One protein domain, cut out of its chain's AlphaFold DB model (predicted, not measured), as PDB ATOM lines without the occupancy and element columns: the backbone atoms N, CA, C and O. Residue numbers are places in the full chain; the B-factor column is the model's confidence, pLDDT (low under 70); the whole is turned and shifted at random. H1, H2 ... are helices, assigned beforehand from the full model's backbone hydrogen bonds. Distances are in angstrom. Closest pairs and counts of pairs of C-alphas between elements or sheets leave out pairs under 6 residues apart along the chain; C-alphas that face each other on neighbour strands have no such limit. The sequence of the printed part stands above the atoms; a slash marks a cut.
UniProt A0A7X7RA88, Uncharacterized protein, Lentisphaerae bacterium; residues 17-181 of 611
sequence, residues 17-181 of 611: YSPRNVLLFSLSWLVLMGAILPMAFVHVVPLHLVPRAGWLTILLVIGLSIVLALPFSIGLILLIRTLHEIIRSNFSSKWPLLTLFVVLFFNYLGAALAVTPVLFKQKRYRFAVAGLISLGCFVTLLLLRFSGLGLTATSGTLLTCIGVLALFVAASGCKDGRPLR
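What this domain is: This is residues 17 to 181 of the 611 residues of an uncharacterized protein of Lentisphaerae bacterium (UniProt A0A7X7RA88). Two long helices, H1 and H2, make a hairpin whose far tip, residues 49 to 56, sticks out; a shorter hairpin, H5 and H6, splays from its other half like the second arm of a V. H4 sits between H2 and the H5-H6 pair, with H3 packed on H2 and H4. The printed part has 165 residues with six named helices, H1 to H6 in chain order, and no named strand: all helix, an up-and-down bundle in which each helix runs against the one before it. It is only just compact, close to loose, with a radius of gyration of the C-alphas of 18.4 A, and elongated, spanning 62 by 40 by 31 A.

Where its parts are: H1, residues 19 to 48, begins at C-alpha 19 (38.476, -15.242, 28.479) and is 40.7 A long, with a kink of 34 degrees near residue 39. H2, residues 55 to 88, is 48.0 A long, with a kink of 25 degrees near residue 71. H3 is residues 95 to 106, H4 108 to 121. H5, residues 125 to 146, is 31.1 A long; H6, residues 153 to 172, is 29.1 A long and ends at C-alpha 172 (37.365, -5.505, 32.397).

How they stand to each other: H1 and H2 touch, closest at the C-alphas of Ser 26 and Gly 75, 5.1 A, at a shallow tilt of 20 degrees, opposite ways. H2 touches H4 with residues 83 to 87 alone, closest at the C-alphas of Leu 83 and Ala 114, 6.8 A. H3 and H4 touch, closest at the C-alphas of Val 103 and Gly 110, 4.1 A. H5 and H6 form a hairpin, closest at the C-alphas of Ser 134 and Gly 163, 4.0 A. H1 touches H6 with residues 20 to 27 alone, closest at the C-alphas of Leu 24 and Ala 171, 6.6 A. H2 and H5 are apart. Every O i to N i+4 pair is within hydrogen-bond range in H3 and H6, against 21 of 26 in H1, 28 of 30 in H2, 8 of 10 in H4 and 17 of 18 in H5.

The domain as a whole: The C-alphas farthest apart, of Arg 52 and Lys 123, are 62.1 A apart. The printed part has no cut and no long link. Mean pLDDT of the printed part is 74.6; 54 residues are under 70, among them 39 to 58, 92 to 106 and 144 to 157.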
ATOM      1  N   TYR A  17      39.963 -21.122  32.694       62.41
ATOM      2  CA  TYR A  17      40.195 -19.676  32.816       62.41
ATOM      3  C   TYR A  17      39.140 -18.853  32.072       62.41
ATOM      4  O   TYR A  17      38.565 -19.292  31.091       62.41
ATOM      5  N   SER A  18      38.823 -17.681  32.621       78.06
ATOM      6  CA  SER A  18      37.885 -16.716  32.039       78.06
ATOM      7  C   SER A  18      38.566 -15.998  30.860       78.06
ATOM      8  O   SER A  18      39.573 -15.333  31.129       78.06
ATOM      9  N   PRO A  19      38.071 -16.087  29.606       81.00
ATOM     10  CA  PRO A  19      38.476 -15.242  28.479       81.00
ATOM     11  C   PRO A  19      38.789 -13.785  28.840       81.00
ATOM     12  O   PRO A  19      39.810 -13.250  28.407       81.00
ATOM     13  N   ARG A  20      37.980 -13.150  29.704       84.56
ATOM     14  CA  ARG A  20      38.261 -11.787  30.202       84.56
ATOM     15  C   ARG A  20      39.571 -11.702  30.994       84.56
ATOM     16  O   ARG A  20      40.355 -10.779  30.800       84.56
ATOM     17  N   ASN A  21      39.797 -12.626  31.924       84.75
ATOM     18  CA  ASN A  21      40.999 -12.627  32.764       84.75
ATOM     19  C   ASN A  21      42.265 -12.900  31.930       84.75
ATOM     20  O   ASN A  21      43.308 -12.305  32.194       84.75
ATOM     21  N   VAL A  22      42.170 -13.757  30.905       84.81
ATOM     22  CA  VAL A  22      43.286 -14.038  29.984       84.81
ATOM     23  C   VAL A  22      43.556 -12.842  29.062       84.81
ATOM     24  O   VAL A  22      44.719 -12.533  28.827       84.81
ATOM     25  N   LEU A  23      42.518 -12.115  28.624       85.88
ATOM     26  CA  LEU A  23      42.654 -10.850  27.887       85.88
ATOM     27  C   LEU A  23      43.386  -9.778  28.713       85.88
ATOM     28  O   LEU A  23      44.287  -9.110  28.219       85.88
ATOM     29  N   LEU A  24      43.024  -9.614  29.988       87.25
ATOM     30  CA  LEU A  24      43.699  -8.658  30.872       87.25
ATOM     31  C   LEU A  24      45.154  -9.054  31.141       87.25
ATOM     32  O   LEU A  24      46.027  -8.187  31.157       87.25
ATOM     33  N   PHE A  25      45.423 -10.349  31.319       88.38
ATOM     34  CA  PHE A  25      46.785 -10.851  31.477       88.38
ATOM     35  C   PHE A  25      47.626 -10.623  30.214       88.38
ATOM     36  O   PHE A  25      48.730 -10.099  30.323       88.38
ATOM     37  N   SER A  26      47.110 -10.955  29.026       86.31
ATOM     38  CA  SER A  26      47.845 -10.797  27.763       86.31
ATOM     39  C   SER A  26      48.142  -9.330  27.449       86.31
ATOM     40  O   SER A  26      49.275  -9.008  27.102       86.31
ATOM     41  N   LEU A  27      47.180  -8.427  27.668       86.75
ATOM     42  CA  LEU A  27      47.401  -6.981  27.556       86.75
ATOM     43  C   LEU A  27      48.464  -6.494  28.551       86.75
ATOM     44  O   LEU A  27      49.384  -5.782  28.159       86.75
ATOM     45  N   SER A  28      48.385  -6.909  29.821       86.94
ATOM     46  CA  SER A  28      49.370  -6.539  30.856       86.94
ATOM     47  C   SER A  28      50.770  -7.052  30.526       86.94
ATOM     48  O   SER A  28      51.765  -6.362  30.739       86.94
ATOM     49  N   TRP A  29      50.855  -8.271  30.001       87.19
ATOM     50  CA  TRP A  29      52.102  -8.918  29.619       87.19
ATOM     51  C   TRP A  29      52.758  -8.241  28.416       87.19
ATOM     52  O   TRP A  29      53.967  -8.023  28.420       87.19
ATOM     53  N   LEU A  30      51.971  -7.853  27.411       85.12
ATOM     54  CA  LEU A  30      52.465  -7.091  26.265       85.12
ATOM     55  C   LEU A  30      52.947  -5.692  26.667       85.12
ATOM     56  O   LEU A  30      53.909  -5.204  26.078       85.12
ATOM     57  N   VAL A  31      52.338  -5.068  27.682       84.06
ATOM     58  CA  VAL A  31      52.822  -3.795  28.242       84.06
ATOM     59  C   VAL A  31      54.186  -3.991  28.906       84.06
ATOM     60  O   VAL A  31      55.122  -3.253  28.602       84.06
ATOM     61  N   LEU A  32      54.328  -5.022  29.744       85.06
ATOM     62  CA  LEU A  32      55.591  -5.357  30.406       85.06
ATOM     63  C   LEU A  32      56.699  -5.667  29.391       85.06
ATOM     64  O   LEU A  32      57.790  -5.104  29.460       85.06
ATOM     65  N   MET A  33      56.414  -6.532  28.417       83.44
ATOM     66  CA  MET A  33      57.387  -6.898  27.387       83.44
ATOM     67  C   MET A  33      57.707  -5.719  26.473       83.44
ATOM     68  O   MET A  33      58.873  -5.504  26.167       83.44
ATOM     69  N   GLY A  34      56.722  -4.891  26.119       76.31
ATOM     70  CA  GLY A  34      56.945  -3.646  25.383       76.31
ATOM     71  C   GLY A  34      57.825  -2.636  26.129       76.31
ATOM     72  O   GLY A  34      58.471  -1.817  25.486       76.31
ATOM     73  N   ALA A  35      57.897  -2.710  27.461       75.62
ATOM     74  CA  ALA A  35      58.796  -1.890  28.270       75.62
ATOM     75  C   ALA A  35      60.214  -2.488  28.385       75.62
ATOM     76  O   ALA A  35      61.190  -1.738  28.322       75.62
ATOM     77  N   ILE A  36      60.335  -3.815  28.530       75.62
ATOM     78  CA  ILE A  36      61.610  -4.527  28.754       75.62
ATOM     79  C   ILE A  36      62.394  -4.757  27.454       75.62
ATOM     80  O   ILE A  36      63.612  -4.563  27.435       75.62
ATOM     81  N   LEU A  37      61.722  -5.159  26.366       75.25
ATOM     82  CA  LEU A  37      62.368  -5.515  25.094       75.25
ATOM     83  C   LEU A  37      63.248  -4.378  24.540       75.25
ATOM     84  O   LEU A  37      64.386  -4.659  24.161       75.25
ATOM     85  N   PRO A  38      62.792  -3.105  24.544       70.56
ATOM     86  CA  PRO A  38      63.617  -1.961  24.157       70.56
ATOM     87  C   PRO A  38      64.918  -1.832  24.953       70.56
ATOM     88  O   PRO A  38      65.972  -1.631  24.361       70.56
ATOM     89  N   MET A  39      64.876  -1.974  26.285       68.00
ATOM     90  CA  MET A  39      66.086  -1.883  27.116       68.00
ATOM     91  C   MET A  39      67.043  -3.030  26.836       68.00
ATOM     92  O   MET A  39      68.245  -2.815  26.712       68.00
ATOM     93  N   ALA A  40      66.516  -4.245  26.706       67.44
ATOM     94  CA  ALA A  40      67.338  -5.393  26.366       67.44
ATOM     95  C   ALA A  40      68.021  -5.181  25.005       67.44
ATOM     96  O   ALA A  40      69.224  -5.378  24.886       67.44
ATOM     97  N   PHE A  41      67.302  -4.649  24.018       65.69
ATOM     98  CA  PHE A  41      67.867  -4.284  22.723       65.69
ATOM     99  C   PHE A  41      68.936  -3.175  22.828       65.69
ATOM    100  O   PHE A  41      70.000  -3.311  22.233       65.69
ATOM    101  N   VAL A  42      68.740  -2.136  23.647       62.09
ATOM    102  CA  VAL A  42      69.746  -1.076  23.911       62.09
ATOM    103  C   VAL A  42      71.036  -1.611  24.553       62.09
ATOM    104  O   VAL A  42      72.116  -1.044  24.356       62.09
ATOM    105  N   HIS A  43      70.948  -2.692  25.327       62.25
ATOM    106  CA  HIS A  43      72.114  -3.360  25.910       62.25
ATOM    107  C   HIS A  43      72.757  -4.388  24.969       62.25
ATOM    108  O   HIS A  43      73.941  -4.679  25.114       62.25
ATOM    109  N   VAL A  44      72.005  -4.906  23.997       61.69
ATOM    110  CA  VAL A  44      72.427  -5.994  23.106       61.69
ATOM    111  C   VAL A  44      72.944  -5.492  21.758       61.69
ATOM    112  O   VAL A  44      73.935  -6.010  21.261       61.69
ATOM    113  N   VAL A  45      72.335  -4.462  21.166       58.19
ATOM    114  CA  VAL A  45      72.763  -3.891  19.874       58.19
ATOM    115  C   VAL A  45      74.204  -3.399  19.853       58.19
ATOM    116  O   VAL A  45      74.872  -3.634  18.846       58.19
ATOM    117  N   PRO A  46      74.734  -2.771  20.916       54.50
ATOM    118  CA  PRO A  46      76.145  -2.415  20.938       54.50
ATOM    119  C   PRO A  46      77.058  -3.632  20.682       54.50
ATOM    120  O   PRO A  46      78.025  -3.512  19.931       54.50
ATOM    121  N   LEU A  47      76.686  -4.835  21.149       55.56
ATOM    122  CA  LEU A  47      77.430  -6.084  20.912       55.56
ATOM    123  C   LEU A  47      77.460  -6.518  19.430       55.56
ATOM    124  O   LEU A  47      78.322  -7.308  19.049       55.56
ATOM    125  N   HIS A  48      76.557  -6.012  18.581       50.94
ATOM    126  CA  HIS A  48      76.556  -6.265  17.133       50.94
ATOM    127  C   HIS A  48      77.478  -5.336  16.339       50.94
ATOM    128  O   HIS A  48      77.864  -5.670  15.222       50.94
ATOM    129  N   LEU A  49      77.818  -4.168  16.888       49.81
ATOM    130  CA  LEU A  49      78.620  -3.151  16.201       49.81
ATOM    131  C   LEU A  49      80.126  -3.316  16.458       49.81
ATOM    132  O   LEU A  49      80.921  -2.474  16.044       49.81
ATOM    133  N   VAL A  50      80.530  -4.399  17.131       50.06
ATOM    134  CA  VAL A  50      81.931  -4.709  17.423       50.06
ATOM    135  C   VAL A  50      82.637  -5.124  16.126       50.06
ATOM    136  O   VAL A  50      82.308  -6.177  15.576       50.06
ATOM    137  N   PRO A  51      83.665  -4.389  15.652       41.88
ATOM    138  CA  PRO A  51      84.360  -4.695  14.394       41.88
ATOM    139  C   PRO A  51      85.143  -6.027  14.384       41.88
ATOM    140  O   PRO A  51      85.849  -6.317  13.423       41.88
ATOM    141  N   ARG A  52      85.059  -6.825  15.459       51.16
ATOM    142  CA  ARG A  52      85.703  -8.135  15.656       51.16
ATOM    143  C   ARG A  52      84.871  -9.065  16.556       51.16
ATOM    144  O   ARG A  52      85.441  -9.828  17.332       51.16
ATOM    145  N   ALA A  53      83.538  -8.981  16.515       51.91
ATOM    146  CA  ALA A  53      82.701  -9.901  17.287       51.91
ATOM    147  C   ALA A  53      83.037 -11.357  16.914       51.91
ATOM    148  O   ALA A  53      82.876 -11.765  15.763       51.91
ATOM    149  N   GLY A  54      83.513 -12.144  17.882       58.59
ATOM    150  CA  GLY A  54      83.675 -13.581  17.692       58.59
ATOM    151  C   GLY A  54      82.320 -14.239  17.419       58.59
ATOM    152  O   GLY A  54      81.279 -13.766  17.882       58.59
ATOM    153  N   TRP A  55      82.321 -15.366  16.705       65.62
ATOM    154  CA  TRP A  55      81.111 -16.151  16.403       65.62
ATOM    155  C   TRP A  55      80.272 -16.470  17.658       65.62
ATOM    156  O   TRP A  55      79.045 -16.525  17.601       65.62
ATOM    157  N   LEU A  56      80.937 -16.608  18.808       66.31
ATOM    158  CA  LEU A  56      80.332 -16.898  20.103       66.31
ATOM    159  C   LEU A  56      79.503 -15.717  20.636       66.31
ATOM    160  O   LEU A  56      78.396 -15.927  21.125       66.31
ATOM    161  N   THR A  57      79.967 -14.476  20.462       63.59
ATOM    162  CA  THR A  57      79.218 -13.259  20.819       63.59
ATOM    163  C   THR A  57      77.970 -13.114  19.951       63.59
ATOM    164  O   THR A  57      76.895 -12.804  20.458       63.59
ATOM    165  N   ILE A  58      78.083 -13.422  18.654       65.12
ATOM    166  CA  ILE A  58      76.955 -13.400  17.713       65.12
ATOM    167  C   ILE A  58      75.890 -14.429  18.122       65.12
ATOM    168  O   ILE A  58      74.710 -14.088  18.202       65.12
ATOM    169  N   LEU A  59      76.287 -15.666  18.441       70.06
ATOM    170  CA  LEU A  59      75.361 -16.702  18.912       70.06
ATOM    171  C   LEU A  59      74.700 -16.345  20.243       70.06
ATOM    172  O   LEU A  59      73.502 -16.574  20.403       70.06
ATOM    173  N   LEU A  60      75.452 -15.775  21.186       69.12
ATOM    174  CA  LEU A  60      74.935 -15.390  22.500       69.12
ATOM    175  C   LEU A  60      73.889 -14.281  22.365       69.12
ATOM    176  O   LEU A  60      72.843 -14.330  23.006       69.12
ATOM    177  N   VAL A  61      74.118 -13.339  21.454       65.25
ATOM    178  CA  VAL A  61      73.179 -12.264  21.135       65.25
ATOM    179  C   VAL A  61      71.935 -12.766  20.395       65.25
ATOM    180  O   VAL A  61      70.821 -12.377  20.752       65.25
ATOM    181  N   ILE A  62      72.083 -13.647  19.400       70.38
ATOM    182  CA  ILE A  62      70.941 -14.287  18.723       70.38
ATOM    183  C   ILE A  62      70.123 -15.089  19.741       70.38
ATOM    184  O   ILE A  62      68.902 -14.948  19.797       70.38
ATOM    185  N   GLY A  63      70.792 -15.864  20.597       71.56
ATOM    186  CA  GLY A  63      70.174 -16.606  21.691       71.56
ATOM    187  C   GLY A  63      69.409 -15.694  22.647       71.56
ATOM    188  O   GLY A  63      68.238 -15.947  22.916       71.56
ATOM    189  N   LEU A  64      70.016 -14.591  23.094       72.06
ATOM    190  CA  LEU A  64      69.359 -13.622  23.974       72.06
ATOM    191  C   LEU A  64      68.153 -12.968  23.284       72.06
ATOM    192  O   LEU A  64      67.096 -12.837  23.889       72.06
ATOM    193  N   SER A  65      68.279 -12.621  22.001       68.75
ATOM    194  CA  SER A  65      67.203 -12.026  21.201       68.75
ATOM    195  C   SER A  65      66.017 -12.979  21.041       68.75
ATOM    196  O   SER A  65      64.872 -12.563  21.200       68.75
ATOM    197  N   ILE A  66      66.272 -14.270  20.803       73.44
ATOM    198  CA  ILE A  66      65.240 -15.317  20.753       73.44
ATOM    199  C   ILE A  66      64.580 -15.483  22.128       73.44
ATOM    200  O   ILE A  66      63.351 -15.502  22.221       73.44
ATOM    201  N   VAL A  67      65.377 -15.545  23.200       77.12
ATOM    202  CA  VAL A  67      64.888 -15.646  24.587       77.12
ATOM    203  C   VAL A  67      64.026 -14.440  24.970       77.12
ATOM    204  O   VAL A  67      63.057 -14.608  25.703       77.12
ATOM    205  N   LEU A  68      64.318 -13.248  24.450       72.50
ATOM    206  CA  LEU A  68      63.534 -12.028  24.677       72.50
ATOM    207  C   LEU A  68      62.277 -11.957  23.790       72.50
ATOM    208  O   LEU A  68      61.226 -11.508  24.247       72.50
ATOM    209  N   ALA A  69      62.344 -12.436  22.544       73.19
ATOM    210  CA  ALA A  69      61.223 -12.432  21.599       73.19
ATOM    211  C   ALA A  69      60.147 -13.484  21.933       73.19
ATOM    212  O   ALA A  69      58.956 -13.268  21.675       73.19
ATOM    213  N   LEU A  70      60.538 -14.607  22.543       80.88
ATOM    214  CA  LEU A  70      59.645 -15.693  22.965       80.88
ATOM    215  C   LEU A  70      58.537 -15.214  23.931       80.88
ATOM    216  O   LEU A  70      57.360 -15.402  23.611       80.88
ATOM    217  N   PRO A  71      58.845 -14.541  25.058       81.56
ATOM    218  CA  PRO A  71      57.849 -13.967  25.959       81.56
ATOM    219  C   PRO A  71      56.870 -13.015  25.270       81.56
ATOM    220  O   PRO A  71      55.665 -13.093  25.519       81.56
ATOM    221  N   PHE A  72      57.355 -12.141  24.384       82.00
ATOM    222  CA  PHE A  72      56.499 -11.221  23.631       82.00
ATOM    223  C   PHE A  72      55.524 -11.983  22.719       82.00
ATOM    224  O   PHE A  72      54.319 -11.718  22.722       82.00
ATOM    225  N   SER A  73      56.031 -12.999  22.019       80.44
ATOM    226  CA  SER A  73      55.254 -13.858  21.117       80.44
ATOM    227  C   SER A  73      54.173 -14.643  21.864       80.44
ATOM    228  O   SER A  73      53.039 -14.736  21.396       80.44
ATOM    229  N   ILE A  74      54.478 -15.140  23.068       83.62
ATOM    230  CA  ILE A  74      53.502 -15.810  23.943       83.62
ATOM    231  C   ILE A  74      52.354 -14.856  24.305       83.62
ATOM    232  O   ILE A  74      51.186 -15.233  24.197       83.62
ATOM    233  N   GLY A  75      52.663 -13.610  24.679       82.94
ATOM    234  CA  GLY A  75      51.650 -12.586  24.958       82.94
ATOM    235  C   GLY A  75      50.725 -12.324  23.772       82.94
ATOM    236  O   GLY A  75      49.505 -12.262  23.935       82.94
ATOM    237  N   LEU A  76      51.304 -12.232  22.575       81.81
ATOM    238  CA  LEU A  76      50.572 -11.986  21.336       81.81
ATOM    239  C   LEU A  76      49.645 -13.154  20.975       81.81
ATOM    240  O   LEU A  76      48.474 -12.941  20.667       81.81
ATOM    241  N   ILE A  77      50.137 -14.391  21.071       82.62
ATOM    242  CA  ILE A  77      49.344 -15.602  20.810       82.62
ATOM    243  C   ILE A  77      48.152 -15.679  21.775       82.62
ATOM    244  O   ILE A  77      47.027 -15.960  21.350       82.62
ATOM    245  N   LEU A  78      48.368 -15.380  23.061       83.94
ATOM    246  CA  LEU A  78      47.296 -15.342  24.061       83.94
ATOM    247  C   LEU A  78      46.270 -14.239  23.760       83.94
ATOM    248  O   LEU A  78      45.065 -14.473  23.885       83.94
ATOM    249  N   LEU A  79      46.718 -13.057  23.331       84.00
ATOM    250  CA  LEU A  79      45.835 -11.961  22.925       84.00
ATOM    251  C   LEU A  79      44.975 -12.353  21.713       84.00
ATOM    252  O   LEU A  79      43.755 -12.225  21.762       84.00
ATOM    253  N   ILE A  80      45.584 -12.889  20.653       79.50
ATOM    254  CA  ILE A  80      44.876 -13.298  19.430       79.50
ATOM    255  C   ILE A  80      43.827 -14.366  19.749       79.50
ATOM    256  O   ILE A  80      42.669 -14.250  19.341       79.50
ATOM    257  N   ARG A  81      44.213 -15.395  20.513       78.75
ATOM    258  CA  ARG A  81      43.326 -16.512  20.861       78.75
ATOM    259  C   ARG A  81      42.122 -16.048  21.683       78.75
ATOM    260  O   ARG A  81      40.997 -16.438  21.382       78.75
ATOM    261  N   THR A  82      42.344 -15.193  22.681       81.06
ATOM    262  CA  THR A  82      41.262 -14.677  23.539       81.06
ATOM    263  C   THR A  82      40.326 -13.732  22.800       81.06
ATOM    264  O   THR A  82      39.109 -13.857  22.931       81.06
ATOM    265  N   LEU A  83      40.860 -12.824  21.983       78.94
ATOM    266  CA  LEU A  83      40.037 -11.944  21.155       78.94
ATOM    267  C   LEU A  83      39.193 -12.750  20.162       78.94
ATOM    268  O   LEU A  83      38.006 -12.469  20.013       78.94
ATOM    269  N   HIS A  84      39.758 -13.792  19.542       78.25
ATOM    270  CA  HIS A  84      39.010 -14.684  18.653       78.25
ATOM    271  C   HIS A  84      37.834 -15.363  19.371       78.25
ATOM    272  O   HIS A  84      36.723 -15.396  18.839       78.25
ATOM    273  N   GLU A  85      38.051 -15.864  20.588       78.44
ATOM    274  CA  GLU A  85      37.016 -16.516  21.397       78.44
ATOM    275  C   GLU A  85      35.892 -15.542  21.791       78.44
ATOM    276  O   GLU A  85      34.715 -15.843  21.585       78.44
ATOM    277  N   ILE A  86      36.248 -14.336  22.250       78.81
ATOM    278  CA  ILE A  86      35.297 -13.277  22.631       78.81
ATOM    279  C   ILE A  86      34.485 -12.786  21.420       78.81
ATOM    280  O   ILE A  86      33.285 -12.519  21.539       78.81
ATOM    281  N   ILE A  87      35.103 -12.654  20.244       78.00
ATOM    282  CA  ILE A  87      34.404 -12.234  19.020       78.00
ATOM    283  C   ILE A  87      33.469 -13.343  18.546       78.00
ATOM    284  O   ILE A  87      32.302 -13.068  18.273       78.00
ATOM    285  N   ARG A  88      33.937 -14.595  18.493       76.56
ATOM    286  CA  ARG A  88      33.143 -15.744  18.031       76.56
ATOM    287  C   ARG A  88      31.918 -15.994  18.908       76.56
ATOM    288  O   ARG A  88      30.866 -16.347  18.384       76.56
ATOM    289  N   SER A  89      32.021 -15.777  20.219       75.88
ATOM    290  CA  SER A  89      30.876 -15.911  21.126       75.88
ATOM    291  C   SER A  89      29.822 -14.814  20.938       75.88
ATOM    292  O   SER A  89      28.699 -14.961  21.410       75.88
ATOM    293  N   ASN A  90      30.172 -13.701  20.281       76.94
ATOM    294  CA  ASN A  90      29.305 -12.534  20.143       76.94
ATOM    295  C   ASN A  90      28.945 -12.193  18.685       76.94
ATOM    296  O   ASN A  90      27.945 -11.519  18.497       76.94
ATOM    297  N   PHE A  91      29.651 -12.624  17.639       72.69
ATOM    298  CA  PHE A  91      29.396 -12.227  16.238       72.69
ATOM    299  C   PHE A  91      29.509 -13.414  15.260       72.69
ATOM    300  O   PHE A  91      30.227 -14.373  15.527       72.69
ATOM    301  N   SER A  92      28.797 -13.368  14.122       63.34
ATOM    302  CA  SER A  92      28.828 -14.437  13.108       63.34
ATOM    303  C   SER A  92      30.048 -14.343  12.167       63.34
ATOM    304  O   SER A  92      30.625 -13.279  11.946       63.34
ATOM    305  N   SER A  93      30.430 -15.509  11.634       56.19
ATOM    306  CA  SER A  93      31.697 -15.980  11.026       56.19
ATOM    307  C   SER A  93      32.644 -15.039  10.232       56.19
ATOM    308  O   SER A  93      33.804 -15.399  10.060       56.19
ATOM    309  N   LYS A  94      32.249 -13.848   9.751       60.53
ATOM    310  CA  LYS A  94      33.085 -13.035   8.821       60.53
ATOM    311  C   LYS A  94      33.929 -11.920   9.468       60.53
ATOM    312  O   LYS A  94      34.936 -11.511   8.902       60.53
ATOM    313  N   TRP A  95      33.571 -11.468  10.668       58.66
ATOM    314  CA  TRP A  95      34.337 -10.493  11.470       58.66
ATOM    315  C   TRP A  95      35.691 -10.964  12.071       58.66
ATOM    316  O   TRP A  95      36.572 -10.118  12.263       58.66
ATOM    317  N   PRO A  96      35.927 -12.261  12.375       58.34
ATOM    318  CA  PRO A  96      37.151 -12.703  13.047       58.34
ATOM    319  C   PRO A  96      38.421 -12.489  12.222       58.34
ATOM    320  O   PRO A  96      39.452 -12.191  12.806       58.34
ATOM    321  N   LEU A  97      38.355 -12.611  10.890       57.44
ATOM    322  CA  LEU A  97      39.524 -12.533  10.001       57.44
ATOM    323  C   LEU A  97      40.086 -11.111   9.872       57.44
ATOM    324  O   LEU A  97      41.294 -10.924   9.982       57.44
ATOM    325  N   LEU A  98      39.217 -10.103   9.719       56.03
ATOM    326  CA  LEU A  98      39.619  -8.690   9.688       56.03
ATOM    327  C   LEU A  98      40.248  -8.276  11.026       56.03
ATOM    328  O   LEU A  98      41.268  -7.600  11.070       56.03
ATOM    329  N   THR A  99      39.666  -8.743  12.131       56.12
ATOM    330  CA  THR A  99      40.160  -8.432  13.476       56.12
ATOM    331  C   THR A  99      41.483  -9.145  13.772       56.12
ATOM    332  O   THR A  99      42.374  -8.547  14.368       56.12
ATOM    333  N   LEU A 100      41.662 -10.385  13.295       55.56
ATOM    334  CA  LEU A 100      42.931 -11.115  13.381       55.56
ATOM    335  C   LEU A 100      44.047 -10.385  12.619       55.56
ATOM    336  O   LEU A 100      45.146 -10.244  13.146       55.56
ATOM    337  N   PHE A 101      43.741  -9.876  11.420       58.53
ATOM    338  CA  PHE A 101      44.669  -9.102  10.594       58.53
ATOM    339  C   PHE A 101      45.088  -7.795  11.286       58.53
ATOM    340  O   PHE A 101      46.273  -7.494  11.386       58.53
ATOM    341  N   VAL A 102      44.136  -7.047  11.852       55.78
ATOM    342  CA  VAL A 102      44.432  -5.777  12.537       55.78
ATOM    343  C   VAL A 102      45.163  -5.986  13.872       55.78
ATOM    344  O   VAL A 102      46.020  -5.180  14.226       55.78
ATOM    345  N   VAL A 103      44.891  -7.070  14.608       57.06
ATOM    346  CA  VAL A 103      45.632  -7.416  15.839       57.06
ATOM    347  C   VAL A 103      47.079  -7.806  15.526       57.06
ATOM    348  O   VAL A 103      47.968  -7.386  16.258       57.06
ATOM    349  N   LEU A 104      47.324  -8.524  14.425       55.34
ATOM    350  CA  LEU A 104      48.672  -8.889  13.967       55.34
ATOM    351  C   LEU A 104      49.542  -7.668  13.633       55.34
ATOM    352  O   LEU A 104      50.741  -7.693  13.895       55.34
ATOM    353  N   PHE A 105      48.945  -6.610  13.078       54.59
ATOM    354  CA  PHE A 105      49.676  -5.411  12.656       54.59
ATOM    355  C   PHE A 105      49.679  -4.269  13.685       54.59
ATOM    356  O   PHE A 105      50.614  -3.472  13.689       54.59
ATOM    357  N   PHE A 106      48.676  -4.170  14.569       61.34
ATOM    358  CA  PHE A 106      48.497  -2.994  15.436       61.34
ATOM    359  C   PHE A 106      48.196  -3.294  16.919       61.34
ATOM    360  O   PHE A 106      47.799  -2.377  17.640       61.34
ATOM    361  N   ASN A 107      48.380  -4.538  17.394       72.62
ATOM    362  CA  ASN A 107      48.277  -4.996  18.797       72.62
ATOM    363  C   ASN A 107      47.156  -4.336  19.633       72.62
ATOM    364  O   ASN A 107      46.042  -4.857  19.698       72.62
ATOM    365  N   TYR A 108      47.426  -3.190  20.273       77.75
ATOM    366  CA  TYR A 108      46.480  -2.462  21.131       77.75
ATOM    367  C   TYR A 108      45.319  -1.806  20.374       77.75
ATOM    368  O   TYR A 108      44.186  -1.856  20.851       77.75
ATOM    369  N   LEU A 109      45.563  -1.246  19.185       81.12
ATOM    370  CA  LEU A 109      44.492  -0.711  18.337       81.12
ATOM    371  C   LEU A 109      43.570  -1.844  17.867       81.12
ATOM    372  O   LEU A 109      42.350  -1.705  17.902       81.12
ATOM    373  N   GLY A 110      44.148  -2.996  17.506       76.94
ATOM    374  CA  GLY A 110      43.387  -4.198  17.160       76.94
ATOM    375  C   GLY A 110      42.552  -4.723  18.328       76.94
ATOM    376  O   GLY A 110      41.384  -5.065  18.149       76.94
ATOM    377  N   ALA A 111      43.101  -4.712  19.545       81.75
ATOM    378  CA  ALA A 111      42.357  -5.065  20.751       81.75
ATOM    379  C   ALA A 111      41.217  -4.073  21.052       81.75
ATOM    380  O   ALA A 111      40.108  -4.503  21.372       81.75
ATOM    381  N   ALA A 112      41.436  -2.762  20.898       85.19
ATOM    382  CA  ALA A 112      40.394  -1.746  21.076       85.19
ATOM    383  C   ALA A 112      39.256  -1.901  20.049       85.19
ATOM    384  O   ALA A 112      38.077  -1.854  20.418       85.19
ATOM    385  N   LEU A 113      39.598  -2.163  18.782       82.38
ATOM    386  CA  LEU A 113      38.649  -2.447  17.697       82.38
ATOM    387  C   LEU A 113      37.836  -3.725  17.939       82.38
ATOM    388  O   LEU A 113      36.670  -3.785  17.563       82.38
ATOM    389  N   ALA A 114      38.427  -4.730  18.587       80.06
ATOM    390  CA  ALA A 114      37.760  -5.983  18.926       80.06
ATOM    391  C   ALA A 114      36.815  -5.852  20.133       80.06
ATOM    392  O   ALA A 114      35.685  -6.338  20.111       80.06
ATOM    393  N   VAL A 115      37.279  -5.204  21.205       85.25
ATOM    394  CA  VAL A 115      36.575  -5.142  22.496       85.25
ATOM    395  C   VAL A 115      35.397  -4.167  22.454       85.25
ATOM    396  O   VAL A 115      34.329  -4.457  22.998       85.25
ATOM    397  N   THR A 116      35.546  -3.028  21.776       86.31
ATOM    398  CA  THR A 116      34.534  -1.958  21.778       86.31
ATOM    399  C   THR A 116      33.172  -2.410  21.213       86.31
ATOM    400  O   THR A 116      32.164  -2.241  21.907       86.31
ATOM    401  N   PRO A 117      33.083  -3.066  20.036       84.88
ATOM    402  CA  PRO A 117      31.811  -3.557  19.491       84.88
ATOM    403  C   PRO A 117      31.162  -4.648  20.354       84.88
ATOM    404  O   PRO A 117      29.936  -4.700  20.481       84.88
ATOM    405  N   VAL A 118      31.971  -5.504  20.988       84.44
ATOM    406  CA  VAL A 118      31.490  -6.552  21.903       84.44
ATOM    407  C   VAL A 118      30.776  -5.929  23.103       84.44
ATOM    408  O   VAL A 118      29.686  -6.373  23.468       84.44
ATOM    409  N   LEU A 119      31.329  -4.864  23.687       87.19
ATOM    410  CA  LEU A 119      30.726  -4.173  24.832       87.19
ATOM    411  C   LEU A 119      29.399  -3.493  24.479       87.19
ATOM    412  O   LEU A 119      28.462  -3.536  25.284       87.19
ATOM    413  N   PHE A 120      29.282  -2.929  23.271       86.00
ATOM    414  CA  PHE A 120      28.007  -2.421  22.754       86.00
ATOM    415  C   PHE A 120      26.968  -3.537  22.629       86.00
ATOM    416  O   PHE A 120      25.845  -3.391  23.119       86.00
ATOM    417  N   LYS A 121      27.353  -4.688  22.064       85.62
ATOM    418  CA  LYS A 121      26.460  -5.849  21.941       85.62
ATOM    419  C   LYS A 121      26.027  -6.408  23.299       85.62
ATOM    420  O   LYS A 121      24.881  -6.814  23.468       85.62
ATOM    421  N   GLN A 122      26.913  -6.370  24.289       85.62
ATOM    422  CA  GLN A 122      26.634  -6.783  25.667       85.62
ATOM    423  C   GLN A 122      25.870  -5.726  26.491       85.62
ATOM    424  O   GLN A 122      25.645  -5.945  27.685       85.62
ATOM    425  N   LYS A 123      25.464  -4.596  25.887       87.50
ATOM    426  CA  LYS A 123      24.777  -3.461  26.539       87.50
ATOM    427  C   LYS A 123      25.568  -2.857  27.714       87.50
ATOM    428  O   LYS A 123      24.999  -2.347  28.679       87.50
ATOM    429  N   ARG A 124      26.903  -2.904  27.653       86.06
ATOM    430  CA  ARG A 124      27.833  -2.385  28.676       86.06
ATOM    431  C   ARG A 124      28.366  -1.002  28.290       86.06
ATOM    432  O   ARG A 124      29.573  -0.795  28.194       86.06
ATOM    433  N   TYR A 125      27.467  -0.037  28.105       87.56
ATOM    434  CA  TYR A 125      27.791   1.276  27.523       87.56
ATOM    435  C   TYR A 125      28.910   2.042  28.248       87.56
ATOM    436  O   TYR A 125      29.773   2.604  27.589       87.56
ATOM    437  N   ARG A 126      28.975   1.998  29.589       87.19
ATOM    438  CA  ARG A 126      30.047   2.663  30.362       87.19
ATOM    439  C   ARG A 126      31.452   2.155  30.003       87.19
ATOM    440  O   ARG A 126      32.381   2.943  29.900       87.19
ATOM    441  N   PHE A 127      31.597   0.852  29.770       89.00
ATOM    442  CA  PHE A 127      32.865   0.250  29.351       89.00
ATOM    443  C   PHE A 127      33.121   0.445  27.852       89.00
ATOM    444  O   PHE A 127      34.268   0.589  27.439       89.00
ATOM    445  N   ALA A 128      32.060   0.497  27.039       87.31
ATOM    446  CA  ALA A 128      32.165   0.795  25.613       87.31
ATOM    447  C   ALA A 128      32.693   2.221  25.359       87.31
ATOM    448  O   ALA A 128      33.495   2.413  24.450       87.31
ATOM    449  N   VAL A 129      32.324   3.196  26.201       91.31
ATOM    450  CA  VAL A 129      32.898   4.555  26.173       91.31
ATOM    451  C   VAL A 129      34.409   4.519  26.418       91.31
ATOM    452  O   VAL A 129      35.152   5.142  25.669       91.31
ATOM    453  N   ALA A 130      34.892   3.736  27.390       90.81
ATOM    454  CA  ALA A 130      36.332   3.552  27.595       90.81
ATOM    455  C   ALA A 130      37.018   2.908  26.371       90.81
ATOM    456  O   ALA A 130      38.117   3.308  25.992       90.81
ATOM    457  N   GLY A 131      36.344   1.975  25.692       88.38
ATOM    458  CA  GLY A 131      36.813   1.412  24.423       88.38
ATOM    459  C   GLY A 131      36.935   2.458  23.307       88.38
ATOM    460  O   GLY A 131      37.949   2.493  22.613       88.38
ATOM    461  N   LEU A 132      35.961   3.367  23.185       90.75
ATOM    462  CA  LEU A 132      36.000   4.480  22.225       90.75
ATOM    463  C   LEU A 132      37.115   5.488  22.532       90.75
ATOM    464  O   LEU A 132      37.787   5.932  21.607       90.75
ATOM    465  N   ILE A 133      37.343   5.812  23.809       91.19
ATOM    466  CA  ILE A 133      38.466   6.663  24.239       91.19
ATOM    467  C   ILE A 133      39.794   6.009  23.838       91.19
ATOM    468  O   ILE A 133      40.641   6.659  23.234       91.19
ATOM    469  N   SER A 134      39.953   4.708  24.111       91.00
ATOM    470  CA  SER A 134      41.143   3.945  23.715       91.00
ATOM    471  C   SER A 134      41.379   3.987  22.204       91.00
ATOM    472  O   SER A 134      42.480   4.295  21.744       91.00
ATOM    473  N   LEU A 135      40.318   3.746  21.432       88.31
ATOM    474  CA  LEU A 135      40.343   3.781  19.976       88.31
ATOM    475  C   LEU A 135      40.739   5.166  19.452       88.31
ATOM    476  O   LEU A 135      41.616   5.263  18.597       88.31
ATOM    477  N   GLY A 136      40.142   6.226  20.003       87.75
ATOM    478  CA  GLY A 136      40.465   7.611  19.675       87.75
ATOM    479  C   GLY A 136      41.943   7.912  19.901       87.75
ATOM    480  O   GLY A 136      42.614   8.361  18.980       87.75
ATOM    481  N   CYS A 137      42.485   7.568  21.074       87.94
ATOM    482  CA  CYS A 137      43.901   7.780  21.377       87.94
ATOM    483  C   CYS A 137      44.833   7.080  20.376       87.94
ATOM    484  O   CYS A 137      45.759   7.707  19.863       87.94
ATOM    485  N   PHE A 138      44.596   5.801  20.064       84.00
ATOM    486  CA  PHE A 138      45.463   5.056  19.144       84.00
ATOM    487  C   PHE A 138      45.309   5.488  17.680       84.00
ATOM    488  O   PHE A 138      46.305   5.516  16.959       84.00
ATOM    489  N   VAL A 139      44.105   5.868  17.241       83.25
ATOM    490  CA  VAL A 139      43.881   6.425  15.897       83.25
ATOM    491  C   VAL A 139      44.548   7.791  15.764       83.25
ATOM    492  O   VAL A 139      45.228   8.031  14.772       83.25
ATOM    493  N   THR A 140      44.433   8.663  16.769       82.25
ATOM    494  CA  THR A 140      45.128   9.957  16.791       82.25
ATOM    495  C   THR A 140      46.644   9.776  16.753       82.25
ATOM    496  O   THR A 140      47.306  10.438  15.960       82.25
ATOM    497  N   LEU A 141      47.203   8.841  17.531       76.69
ATOM    498  CA  LEU A 141      48.634   8.513  17.472       76.69
ATOM    499  C   LEU A 141      49.063   8.021  16.085       76.69
ATOM    500  O   LEU A 141      50.115   8.421  15.594       76.69
ATOM    501  N   LEU A 142      48.253   7.171  15.451       75.12
ATOM    502  CA  LEU A 142      48.535   6.647  14.118       75.12
ATOM    503  C   LEU A 142      48.493   7.763  13.065       75.12
ATOM    504  O   LEU A 142      49.438   7.902  12.294       75.12
ATOM    505  N   LEU A 143      47.457   8.603  13.078       74.31
ATOM    506  CA  LEU A 143      47.321   9.740  12.165       74.31
ATOM    507  C   LEU A 143      48.464  10.745  12.323       74.31
ATOM    508  O   LEU A 143      49.030  11.167  11.322       74.31
ATOM    509  N   LEU A 144      48.844  11.076  13.559       68.75
ATOM    510  CA  LEU A 144      49.954  11.991  13.836       68.75
ATOM    511  C   LEU A 144      51.314  11.405  13.431       68.75
ATOM    512  O   LEU A 144      52.190  12.135  12.981       68.75
ATOM    513  N   ARG A 145      51.494  10.081  13.533       66.06
ATOM    514  CA  ARG A 145      52.720   9.408  13.077       66.06
ATOM    515  C   ARG A 145      52.862   9.414  11.549       66.06
ATOM    516  O   ARG A 145      53.985   9.460  11.060       66.06
ATOM    517  N   PHE A 146      51.752   9.369  10.810       63.12
ATOM    518  CA  PHE A 146      51.748   9.366   9.340       63.12
ATOM    519  C   PHE A 146      51.598  10.758   8.704       63.12
ATOM    520  O   PHE A 146      51.894  10.903   7.521       63.12
ATOM    521  N   SER A 147      51.172  11.781   9.448       56.62
ATOM    522  CA  SER A 147      50.947  13.132   8.910       56.62
ATOM    523  C   SER A 147      52.197  14.019   8.857       56.62
ATOM    524  O   SER A 147      52.107  15.148   8.384       56.62
ATOM    525  N   GLY A 148      53.352  13.556   9.352       50.84
ATOM    526  CA  GLY A 148      54.605  14.331   9.366       50.84
ATOM    527  C   GLY A 148      54.614  15.530  10.328       50.84
ATOM    528  O   GLY A 148      55.643  16.177  10.493       50.84
ATOM    529  N   LEU A 149      53.494  15.806  11.005       50.19
ATOM    530  CA  LEU A 149      53.375  16.797  12.072       50.19
ATOM    531  C   LEU A 149      53.969  16.192  13.348       50.19
ATOM    532  O   LEU A 149      53.283  15.497  14.097       50.19
ATOM    533  N   GLY A 150      55.274  16.392  13.541       48.53
ATOM    534  CA  GLY A 150      56.048  15.825  14.642       48.53
ATOM    535  C   GLY A 150      55.351  15.970  15.999       48.53
ATOM    536  O   GLY A 150      55.134  17.072  16.498       48.53
ATOM    537  N   LEU A 151      55.005  14.841  16.615       50.31
ATOM    538  CA  LEU A 151      54.585  14.802  18.011       50.31
ATOM    539  C   LEU A 151      55.792  15.129  18.889       50.31
ATOM    540  O   LEU A 151      56.812  14.441  18.825       50.31
ATOM    541  N   THR A 152      55.652  16.102  19.789       49.75
ATOM    542  CA  THR A 152      56.582  16.194  20.916       49.75
ATOM    543  C   THR A 152      56.496  14.890  21.713       49.75
ATOM    544  O   THR A 152      55.405  14.405  22.024       49.75
ATOM    545  N   ALA A 153      57.632  14.292  22.069       50.88
ATOM    546  CA  ALA A 153      57.652  12.971  22.704       50.88
ATOM    547  C   ALA A 153      56.835  12.894  24.022       50.88
ATOM    548  O   ALA A 153      56.405  11.816  24.435       50.88
ATOM    549  N   THR A 154      56.559  14.030  24.675       51.66
ATOM    550  CA  THR A 154      55.672  14.138  25.849       51.66
ATOM    551  C   THR A 154      54.194  13.918  25.517       51.66
ATOM    552  O   THR A 154      53.519  13.178  26.233       51.66
ATOM    553  N   SER A 155      53.684  14.500  24.429       61.94
ATOM    554  CA  SER A 155      52.263  14.410  24.059       61.94
ATOM    555  C   SER A 155      51.883  13.013  23.552       61.94
ATOM    556  O   SER A 155      50.846  12.474  23.947       61.94
ATOM    557  N   GLY A 156      52.763  12.360  22.785       66.12
ATOM    558  CA  GLY A 156      52.538  10.993  22.294       66.12
ATOM    559  C   GLY A 156      52.537   9.931  23.404       66.12
ATOM    560  O   GLY A 156      51.711   9.013  23.407       66.12
ATOM    561  N   THR A 157      53.420  10.076  24.397       67.69
ATOM    562  CA  THR A 157      53.489   9.148  25.540       67.69
ATOM    563  C   THR A 157      52.213   9.219  26.382       67.69
ATOM    564  O   THR A 157      51.643   8.190  26.747       67.69
ATOM    565  N   LEU A 158      51.716  10.432  26.625       74.25
ATOM    566  CA  LEU A 158      50.526  10.682  27.435       74.25
ATOM    567  C   LEU A 158      49.259  10.111  26.768       74.25
ATOM    568  O   LEU A 158      48.484   9.405  27.416       74.25
ATOM    569  N   LEU A 159      49.113  10.304  25.452       79.44
ATOM    570  CA  LEU A 159      48.063   9.678  24.633       79.44
ATOM    571  C   LEU A 159      48.110   8.144  24.685       79.44
ATOM    572  O   LEU A 159      47.069   7.498  24.802       79.44
ATOM    573  N   THR A 160      49.308   7.555  24.647       79.00
ATOM    574  CA  THR A 160      49.484   6.097  24.722       79.00
ATOM    575  C   THR A 160      49.054   5.567  26.091       79.00
ATOM    576  O   THR A 160      48.310   4.590  26.167       79.00
ATOM    577  N   CYS A 161      49.449   6.232  27.181       82.56
ATOM    578  CA  CYS A 161      49.046   5.859  28.538       82.56
ATOM    579  C   CYS A 161      47.526   5.930  28.730       82.56
ATOM    580  O   CYS A 161      46.937   4.976  29.242       82.56
ATOM    581  N   ILE A 162      46.881   7.014  28.281       87.50
ATOM    582  CA  ILE A 162      45.417   7.149  28.334       87.50
ATOM    583  C   ILE A 162      44.755   6.035  27.519       87.50
ATOM    584  O   ILE A 162      43.847   5.368  28.019       87.50
ATOM    585  N   GLY A 163      45.237   5.785  26.298       88.06
ATOM    586  CA  GLY A 163      44.687   4.763  25.412       88.06
ATOM    587  C   GLY A 163      44.778   3.350  25.993       88.06
ATOM    588  O   GLY A 163      43.807   2.591  25.938       88.06
ATOM    589  N   VAL A 164      45.915   3.010  26.605       87.94
ATOM    590  CA  VAL A 164      46.145   1.717  27.266       87.94
ATOM    591  C   VAL A 164      45.281   1.573  28.524       87.94
ATOM    592  O   VAL A 164      44.615   0.552  28.686       87.94
ATOM    593  N   LEU A 165      45.225   2.586  29.396       90.12
ATOM    594  CA  LEU A 165      44.387   2.554  30.604       90.12
ATOM    595  C   LEU A 165      42.901   2.405  30.256       90.12
ATOM    596  O   LEU A 165      42.202   1.577  30.844       90.12
ATOM    597  N   ALA A 166      42.431   3.151  29.256       91.06
ATOM    598  CA  ALA A 166      41.064   3.059  28.764       91.06
ATOM    599  C   ALA A 166      40.756   1.663  28.183       91.06
ATOM    600  O   ALA A 166      39.667   1.128  28.409       91.06
ATOM    601  N   LEU A 167      41.733   1.020  27.528       90.06
ATOM    602  CA  LEU A 167      41.611  -0.358  27.045       90.06
ATOM    603  C   LEU A 167      41.483  -1.371  28.189       90.06
ATOM    604  O   LEU A 167      40.656  -2.277  28.100       90.06
ATOM    605  N   PHE A 168      42.251  -1.222  29.273       90.38
ATOM    606  CA  PHE A 168      42.126  -2.082  30.459       90.38
ATOM    607  C   PHE A 168      40.748  -1.954  31.113       90.38
ATOM    608  O   PHE A 168      40.133  -2.967  31.463       90.38
ATOM    609  N   VAL A 169      40.227  -0.727  31.217       90.25
ATOM    610  CA  VAL A 169      38.862  -0.480  31.698       90.25
ATOM    611  C   VAL A 169      37.855  -1.168  30.777       90.25
ATOM    612  O   VAL A 169      37.025  -1.936  31.265       90.25
ATOM    613  N   ALA A 170      37.960  -0.993  29.458       89.19
ATOM    614  CA  ALA A 170      37.079  -1.641  28.486       89.19
ATOM    615  C   ALA A 170      37.126  -3.178  28.589       89.19
ATOM    616  O   ALA A 170      36.087  -3.826  28.731       89.19
ATOM    617  N   ALA A 171      38.325  -3.764  28.613       87.94
ATOM    618  CA  ALA A 171      38.537  -5.206  28.721       87.94
ATOM    619  C   ALA A 171      37.938  -5.796  30.010       87.94
ATOM    620  O   ALA A 171      37.368  -6.888  29.981       87.94
ATOM    621  N   SER A 172      37.979  -5.066  31.133       88.06
ATOM    622  CA  SER A 172      37.365  -5.505  32.397       88.06
ATOM    623  C   SER A 172      35.830  -5.645  32.325       88.06
ATOM    624  O   SER A 172      35.232  -6.441  33.062       88.06
ATOM    625  N   GLY A 173      35.195  -4.925  31.392       84.81
ATOM    626  CA  GLY A 173      33.751  -4.904  31.173       84.81
ATOM    627  C   GLY A 173      33.187  -6.101  30.401       84.81
ATOM    628  O   GLY A 173      31.967  -6.293  30.409       84.81
ATOM    629  N   CYS A 174      34.038  -6.912  29.761       84.31
ATOM    630  CA  CYS A 174      33.618  -8.075  28.974       84.31
ATOM    631  C   CYS A 174      32.938  -9.133  29.859       84.31
ATOM    632  O   CYS A 174      33.507  -9.624  30.837       84.31
ATOM    633  N   LYS A 175      31.696  -9.498  29.537       78.44
ATOM    634  CA  LYS A 175      30.919 -10.474  30.312       78.44
ATOM    635  C   LYS A 175      31.323 -11.902  29.945       78.44
ATOM    636  O   LYS A 175      31.288 -12.271  28.780       78.44
ATOM    637  N   ASP A 176      31.634 -12.695  30.970       74.12
ATOM    638  CA  ASP A 176      32.177 -14.053  30.814       74.12
ATOM    639  C   ASP A 176      31.766 -15.005  31.967       74.12
ATOM    640  O   ASP A 176      32.401 -16.011  32.260       74.12
ATOM    641  N   GLY A 177      30.715 -14.648  32.718       68.00
ATOM    642  CA  GLY A 177      30.102 -15.500  33.756       68.00
ATOM    643  C   GLY A 177      30.949 -15.818  35.003       68.00
ATOM    644  O   GLY A 177      30.407 -16.323  35.980       68.00
ATOM    645  N   ARG A 178      32.249 -15.503  35.012       77.69
ATOM    646  CA  ARG A 178      33.200 -15.783  36.105       77.69
ATOM    647  C   ARG A 178      33.652 -14.496  36.819       77.69
ATOM    648  O   ARG A 178      33.580 -13.416  36.224       77.69
ATOM    649  N   PRO A 179      34.134 -14.567  38.077       79.06
ATOM    650  CA  PRO A 179      34.659 -13.399  38.789       79.06
ATOM    651  C   PRO A 179      35.959 -12.868  38.162       79.06
ATOM    652  O   PRO A 179      36.755 -13.615  37.581       79.06
ATOM    653  N   LEU A 180      36.166 -11.554  38.273       80.31
ATOM    654  CA  LEU A 180      37.398 -10.884  37.852       80.31
ATOM    655  C   LEU A 180      38.510 -11.224  38.849       80.31
ATOM    656  O   LEU A 180      38.323 -11.053  40.052       80.31
ATOM    657  N   ARG A 181      39.665 -11.688  38.365       80.88
ATOM    658  CA  ARG A 181      40.830 -11.950  39.223       80.88
ATOM    659  C   ARG A 181      41.859 -10.838  39.054       80.88
ATOM    660  O   ARG A 181      42.513 -10.761  38.019       80.88
TER     661      ARG A 181